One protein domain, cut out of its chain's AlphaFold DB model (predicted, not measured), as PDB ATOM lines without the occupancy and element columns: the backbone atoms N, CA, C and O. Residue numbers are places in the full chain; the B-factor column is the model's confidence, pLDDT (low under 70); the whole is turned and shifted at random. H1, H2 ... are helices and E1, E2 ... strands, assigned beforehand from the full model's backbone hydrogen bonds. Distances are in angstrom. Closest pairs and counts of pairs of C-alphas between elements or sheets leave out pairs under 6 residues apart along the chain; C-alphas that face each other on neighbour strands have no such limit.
ATOM      1  N   LEU A 436      35.200   8.519 -17.601       86.44
ATOM      2  CA  LEU A 436      34.190   8.953 -16.638       86.44
ATOM      3  C   LEU A 436      33.219   7.819 -16.309       86.44
ATOM      4  O   LEU A 436      32.759   7.102 -17.203       86.44
ATOM      5  N   GLY A 437      32.879   7.684 -15.029       82.00
ATOM      6  CA  GLY A 437      31.837   6.778 -14.552       82.00
ATOM      7  C   GLY A 437      30.495   7.496 -14.435       82.00
ATOM      8  O   GLY A 437      30.368   8.421 -13.638       82.00
ATOM      9  N   ILE A 438      29.486   7.066 -15.201       77.62
ATOM     10  CA  ILE A 438      28.113   7.597 -15.136       77.62
ATOM     11  C   ILE A 438      27.131   6.435 -14.991       77.62
ATOM     12  O   ILE A 438      27.000   5.621 -15.902       77.62
ATOM     13  N   LYS A 439      26.417   6.364 -13.856       70.38
ATOM     14  CA  LYS A 439      25.344   5.378 -13.581       70.38
ATOM     15  C   LYS A 439      25.703   3.934 -13.991       70.38
ATOM     16  O   LYS A 439      24.901   3.235 -14.602       70.38
ATOM     17  N   GLY A 440      26.926   3.499 -13.677       68.50
ATOM     18  CA  GLY A 440      27.417   2.147 -13.975       68.50
ATOM     19  C   GLY A 440      27.946   1.926 -15.400       68.50
ATOM     20  O   GLY A 440      28.303   0.802 -15.734       68.50
ATOM     21  N   SER A 441      28.017   2.968 -16.235       76.19
ATOM     22  CA  SER A 441      28.653   2.942 -17.561       76.19
ATOM     23  C   SER A 441      29.949   3.757 -17.578       76.19
ATOM     24  O   SER A 441      30.070   4.751 -16.859       76.19
ATOM     25  N   HIS A 442      30.908   3.349 -18.414       85.44
ATOM     26  CA  HIS A 442      32.201   4.020 -18.580       85.44
ATOM     27  C   HIS A 442      32.280   4.695 -19.949       85.44
ATOM     28  O   HIS A 442      32.137   4.034 -20.977       85.44
ATOM     29  N   VAL A 443      32.522   6.002 -19.969       85.19
ATOM     30  CA  VAL A 443      32.517   6.820 -21.193       85.19
ATOM     31  C   VAL A 443      33.691   7.791 -21.188       85.19
ATOM     32  O   VAL A 443      34.105   8.247 -20.128       85.19
ATOM     33  N   LYS A 444      34.261   8.113 -22.352       87.06
ATOM     34  CA  LYS A 444      35.345   9.106 -22.429       87.06
ATOM     35  C   LYS A 444      34.761  10.512 -22.478       87.06
ATOM     36  O   LYS A 444      33.708  10.718 -23.079       87.06
ATOM     37  N   TYR A 445      35.460  11.489 -21.904       85.31
ATOM     38  CA  TYR A 445      34.973  12.871 -21.851       85.31
ATOM     39  C   TYR A 445      34.608  13.446 -23.231       85.31
ATOM     40  O   TYR A 445      33.549  14.057 -23.378       85.31
ATOM     41  N   LYS A 446      35.410  13.172 -24.271       83.81
ATOM     42  CA  LYS A 446      35.117  13.602 -25.653       83.81
ATOM     43  C   LYS A 446      33.750  13.139 -26.173       83.81
ATOM     44  O   LYS A 446      33.133  13.842 -26.966       83.81
ATOM     45  N   ASP A 447      33.276  11.980 -25.717       83.12
ATOM     46  CA  ASP A 447      32.022  11.377 -26.175       83.12
ATOM     47  C   ASP A 447      30.809  12.013 -25.466       83.12
ATOM     48  O   ASP A 447      29.673  11.866 -25.908       83.12
ATOM     49  N   LEU A 448      31.051  12.773 -24.391       76.12
ATOM     50  CA  LEU A 448      30.049  13.526 -23.638       76.12
ATOM     51  C   LEU A 448      30.062  15.024 -23.943       76.12
ATOM     52  O   LEU A 448      29.223  15.758 -23.421       76.12
ATOM     53  N   TRP A 449      30.983  15.491 -24.792       65.94
ATOM     54  CA  TRP A 449      31.142  16.917 -25.068       65.94
ATOM     55  C   TRP A 449      29.849  17.554 -25.582       65.94
ATOM     56  O   TRP A 449      29.576  18.701 -25.272       65.94
ATOM     57  N   VAL A 450      29.005  16.803 -26.293       71.69
ATOM     58  CA  VAL A 450      27.729  17.290 -26.845       71.69
ATOM     59  C   VAL A 450      26.623  17.420 -25.782       71.69
ATOM     60  O   VAL A 450      25.658  18.143 -26.000       71.69
ATOM     61  N   VAL A 451      26.758  16.756 -24.630       76.31
ATOM     62  CA  VAL A 451      25.675  16.586 -23.641       76.31
ATOM     63  C   VAL A 451      25.605  17.729 -22.620       76.31
ATOM     64  O   VAL A 451      24.533  18.004 -22.093       76.31
ATOM     65  N   PHE A 452      26.723  18.400 -22.337       78.50
ATOM     66  CA  PHE A 452      26.799  19.443 -21.306       78.50
ATOM     67  C   PHE A 452      26.643  20.854 -21.880       78.50
ATOM     68  O   PHE A 452      27.061  21.103 -23.011       78.50
ATOM     69  N   ASP A 453      26.133  21.797 -21.090       80.56
ATOM     70  CA  ASP A 453      26.126  23.226 -21.439       80.56
ATOM     71  C   ASP A 453      27.523  23.862 -21.263       80.56
ATOM     72  O   ASP A 453      28.347  23.331 -20.513       80.56
ATOM     73  N   PRO A 454      27.836  25.002 -21.917       77.50
ATOM     74  CA  PRO A 454      29.180  25.599 -21.904       77.50
ATOM     75  C   PRO A 454      29.765  25.866 -20.506       77.50
ATOM     76  O   PRO A 454      30.953  25.632 -20.282       77.50
ATOM     77  N   GLU A 455      28.940  26.297 -19.548       75.75
ATOM     78  CA  GLU A 455      29.372  26.527 -18.161       75.75
ATOM     79  C   GLU A 455      29.719  25.217 -17.442       75.75
ATOM     80  O   GLU A 455      30.754  25.114 -16.779       75.75
ATOM     81  N   GLN A 456      28.903  24.176 -17.637       77.00
ATOM     82  CA  GLN A 456      29.148  22.847 -17.075       77.00
ATOM     83  C   GLN A 456      30.386  22.194 -17.694       77.00
ATOM     84  O   GLN A 456      31.154  21.550 -16.982       77.00
ATOM     85  N   ARG A 457      30.621  22.399 -18.999       80.56
ATOM     86  CA  ARG A 457      31.844  21.951 -19.683       80.56
ATOM     87  C   ARG A 457      33.076  22.594 -19.071       80.56
ATOM     88  O   ARG A 457      33.983  21.871 -18.688       80.56
ATOM     89  N   SER A 458      33.079  23.918 -18.918       79.94
ATOM     90  CA  SER A 458      34.203  24.651 -18.323       79.94
ATOM     91  C   SER A 458      34.518  24.158 -16.903       79.94
ATOM     92  O   SER A 458      35.674  23.886 -16.566       79.94
ATOM     93  N   TYR A 459      33.480  23.945 -16.088       81.12
ATOM     94  CA  TYR A 459      33.624  23.403 -14.737       81.12
ATOM     95  C   TYR A 459      34.187  21.971 -14.722       81.12
ATOM     96  O   TYR A 459      35.124  21.673 -13.975       81.12
ATOM     97  N   LEU A 460      33.654  21.085 -15.572       83.06
ATOM     98  CA  LEU A 460      34.120  19.703 -15.702       83.06
ATOM     99  C   LEU A 460      35.553  19.636 -16.235       83.06
ATOM    100  O   LEU A 460      36.374  18.931 -15.660       83.06
ATOM    101  N   GLU A 461      35.892  20.397 -17.276       86.38
ATOM    102  CA  GLU A 461      37.249  20.442 -17.828       86.38
ATOM    103  C   GLU A 461      38.265  20.919 -16.794       86.38
ATOM    104  O   GLU A 461      39.337  20.333 -16.689       86.38
ATOM    105  N   SER A 462      37.930  21.934 -15.993       84.44
ATOM    106  CA  SER A 462      38.804  22.418 -14.919       84.44
ATOM    107  C   SER A 462      39.120  21.315 -13.898       84.44
ATOM    108  O   SER A 462      40.283  21.093 -13.547       84.44
ATOM    109  N   ARG A 463      38.103  20.543 -13.486       85.69
ATOM    110  CA  ARG A 463      38.282  19.395 -12.583       85.69
ATOM    111  C   ARG A 463      39.054  18.251 -13.235       85.69
ATOM    112  O   ARG A 463      39.940  17.692 -12.599       85.69
ATOM    113  N   LEU A 464      38.767  17.924 -14.495       87.50
ATOM    114  CA  LEU A 464      39.456  16.851 -15.218       87.50
ATOM    115  C   LEU A 464      40.914  17.199 -15.530       87.50
ATOM    116  O   LEU A 464      41.758  16.307 -15.511       87.50
ATOM    117  N   ARG A 465      41.236  18.478 -15.761       85.81
ATOM    118  CA  ARG A 465      42.623  18.948 -15.897       85.81
ATOM    119  C   ARG A 465      43.372  18.785 -14.582       85.81
ATOM    120  O   ARG A 465      44.488  18.281 -14.597       85.81
ATOM    121  N   ARG A 466      42.745  19.133 -13.452       82.75
ATOM    122  CA  ARG A 466      43.324  18.915 -12.116       82.75
ATOM    123  C   ARG A 466      43.532  17.424 -11.835       82.75
ATOM    124  O   ARG A 466      44.630  17.026 -11.483       82.75
ATOM    125  N   TYR A 467      42.526  16.597 -12.113       85.44
ATOM    126  CA  TYR A 467      42.609  15.139 -11.986       85.44
ATOM    127  C   TYR A 467      43.719  14.531 -12.858       85.44
ATOM    128  O   TYR A 467      44.536  13.765 -12.362       85.44
ATOM    129  N   ARG A 468      43.787  14.884 -14.150       85.12
ATOM    130  CA  ARG A 468      44.821  14.383 -15.072       85.12
ATOM    131  C   ARG A 468      46.217  14.879 -14.695       85.12
ATOM    132  O   ARG A 468      47.175  14.161 -14.961       85.12
ATOM    133  N   LYS A 469      46.332  16.068 -14.090       82.69
ATOM    134  CA  LYS A 469      47.597  16.586 -13.561       82.69
ATOM    135  C   LYS A 469      48.113  15.706 -12.417       82.69
ATOM    136  O   LYS A 469      49.256  15.293 -12.490       82.69
ATOM    137  N   VAL A 470      47.246  15.347 -11.467       79.94
ATOM    138  CA  VAL A 470      47.593  14.514 -10.295       79.94
ATOM    139  C   VAL A 470      47.805  13.039 -10.663       79.94
ATOM    140  O   VAL A 470      48.723  12.387 -10.191       79.94
ATOM    141  N   VAL A 471      46.951  12.474 -11.522       82.06
ATOM    142  CA  VAL A 471      46.982  11.033 -11.848       82.06
ATOM    143  C   VAL A 471      47.914  10.717 -13.025       82.06
ATOM    144  O   VAL A 471      48.329   9.576 -13.221       82.06
ATOM    145  N   GLY A 472      48.258  11.718 -13.830       82.19
ATOM    146  CA  GLY A 472      49.080  11.579 -15.026       82.19
ATOM    147  C   GLY A 472      48.314  11.064 -16.262       82.19
ATOM    148  O   GLY A 472      47.268  10.408 -16.154       82.19
ATOM    149  N   PRO A 473      48.823  11.314 -17.488       82.19
ATOM    150  CA  PRO A 473      48.119  11.003 -18.736       82.19
ATOM    151  C   PRO A 473      47.729   9.529 -18.897       82.19
ATOM    152  O   PRO A 473      46.576   9.234 -19.197       82.19
ATOM    153  N   ALA A 474      48.661   8.603 -18.662       80.25
ATOM    154  CA  ALA A 474      48.453   7.180 -18.936       80.25
ATOM    155  C   ALA A 474      47.415   6.527 -18.007       80.25
ATOM    156  O   ALA A 474      46.650   5.663 -18.443       80.25
ATOM    157  N   LEU A 475      47.384   6.939 -16.736       83.06
ATOM    158  CA  LEU A 475      46.433   6.428 -15.749       83.06
ATOM    159  C   LEU A 475      45.059   7.086 -15.904       83.06
ATOM    160  O   LEU A 475      44.050   6.391 -15.796       83.06
ATOM    161  N   SER A 476      45.005   8.370 -16.276       85.94
ATOM    162  CA  SER A 476      43.740   9.086 -16.506       85.94
ATOM    163  C   SER A 476      42.873   8.495 -17.635       85.94
ATOM    164  O   SER A 476      41.655   8.664 -17.634       85.94
ATOM    165  N   GLU A 477      43.473   7.766 -18.585       86.38
ATOM    166  CA  GLU A 477      42.751   7.065 -19.661       86.38
ATOM    167  C   GLU A 477      42.204   5.686 -19.241       86.38
ATOM    168  O   GLU A 477      41.416   5.086 -19.977       86.38
ATOM    169  N   ARG A 478      42.641   5.149 -18.093       81.75
ATOM    170  CA  ARG A 478      42.338   3.779 -17.633       81.75
ATOM    171  C   ARG A 478      41.539   3.743 -16.334       81.75
ATOM    172  O   ARG A 478      40.751   2.820 -16.137       81.75
ATOM    173  N   MET A 479      41.752   4.716 -15.453       86.81
ATOM    174  CA  MET A 479      41.024   4.858 -14.198       86.81
ATOM    175  C   MET A 479      39.693   5.570 -14.429       86.81
ATOM    176  O   MET A 479      39.606   6.524 -15.197       86.81
ATOM    177  N   VAL A 480      38.649   5.089 -13.755       82.56
ATOM    178  CA  VAL A 480      37.309   5.668 -13.848       82.56
ATOM    179  C   VAL A 480      37.217   6.844 -12.879       82.56
ATOM    180  O   VAL A 480      37.220   6.651 -11.665       82.56
ATOM    181  N   HIS A 481      37.105   8.061 -13.404       81.69
ATOM    182  CA  HIS A 481      36.777   9.234 -12.605       81.69
ATOM    183  C   HIS A 481      35.268   9.247 -12.323       81.69
ATOM    184  O   HIS A 481      34.452   9.404 -13.238       81.69
ATOM    185  N   SER A 482      34.884   9.037 -11.063       80.56
ATOM    186  CA  SER A 482      33.477   9.048 -10.652       80.56
ATOM    187  C   SER A 482      32.981  10.483 -10.501       80.56
ATOM    188  O   SER A 482      33.472  11.232  -9.657       80.56
ATOM    189  N   LEU A 483      31.981  10.856 -11.297       69.75
ATOM    190  CA  LEU A 483      31.224  12.085 -11.085       69.75
ATOM    191  C   LEU A 483      30.218  11.799  -9.963       69.75
ATOM    192  O   LEU A 483      29.186  11.178 -10.214       69.75
TER     193      LEU A 483
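Overview. This is residues 436 to 483 of the 484 residues of the protein "Arginyl-tRNA--protein transferase" of Glycine soja (UniProt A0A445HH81). Picture a small frame: a three-strand sheet makes one side, and across from it the long helix H2 makes the other. The short helix H1 and residues 449 to 453 join the two sides at one end, the short helix H3 joins them at the other, and few C-alphas come close across the middle. The printed part has 48 residues with three named helices and three named strands, in the chain order E1, E2, H1, H2, H3, E3. The sheet is mixed and runs E2, E1, E3, and the class is mixed, helices and strands. The whole is compact, with a radius of gyration of the C-alphas of 10.6 A, and it spans 27 by 23 by 15 A, with H2 running along the longest axis.

Along the chain. Find C-alpha 436 at (34.190, 8.953, -16.638), where the strand E1 begins; it takes residues 436 to 438 and measures 6.4 A from first to last C-alpha. Look next at residues 441 to 444, the strand E2, which covers 10.3 A. The third strand, E3, lies far along the chain at residues 480 to 482, is 6.0 A long, and ends with C-alpha 482 at (33.477, 9.048, -10.652). Go back to residue 445 for H1, residues 445 to 448, 5.3 A long. Then find C-alpha 454 at (29.180, 25.599, -21.904); from there H2 runs through residues 454 to 471 to C-alpha 471 at (46.982, 11.033, -11.848), 25.1 A away. After Gly 472 comes H3, residues 473 to 476, also 5.3 A long.

Arrangement. Start at the sheet, where E1 is the inner strand and E2 and E3 are the edge strands. E1 and E2 form a hairpin, antiparallel at 145 degrees between their directions; the facing C-alphas 442 and 437 are 4.9 A apart. Look there for N 436 and O 443 at 2.8 A and N 438 and O 441 at 2.9 A, both within hydrogen-bond range. E3 is parallel to E1 at 52 degrees, and here you find the facing C-alphas 436 and 481 at 4.8 A, with N 437 and O 481 within hydrogen-bond range at 2.9 A. Moving outward, H1 is not on the sheet; its closest C-alpha pair with E1 is that of Leu 436 and Tyr 445, 6.6 A apart. H2 is not on the sheet, but only just, with 4 pairs of C-alphas within 10 A. H2 and E3 are apart, but only just, at 8.3 A for their closest C-alphas. H1 and H2 are near each other, with 5 pairs of C-alphas within 10 A. H2 and H3 are close but not clearly touching, and the closest C-alphas, those of Arg 468 and Ser 476, are 5.6 A apart. H3 is not on the sheet, and it is apart from H1. In H2 every O i to N i+4 pair is within hydrogen-bond range; H1 and H3 are too short for such a pair, and each has its one O i to N i+3 pair within range.

Size, cuts and confidence. The two C-alphas farthest apart are those of Asp 453 and Ala 474, at 27.6 A, while the first and last printed C-alphas, of Leu 436 and Leu 483, are 7.0 A apart. The printed part has no cut, and its five links between named elements are tight. The mean pLDDT of the printed part is 81.0; look at residues 440, 449 and 483 for values under 70.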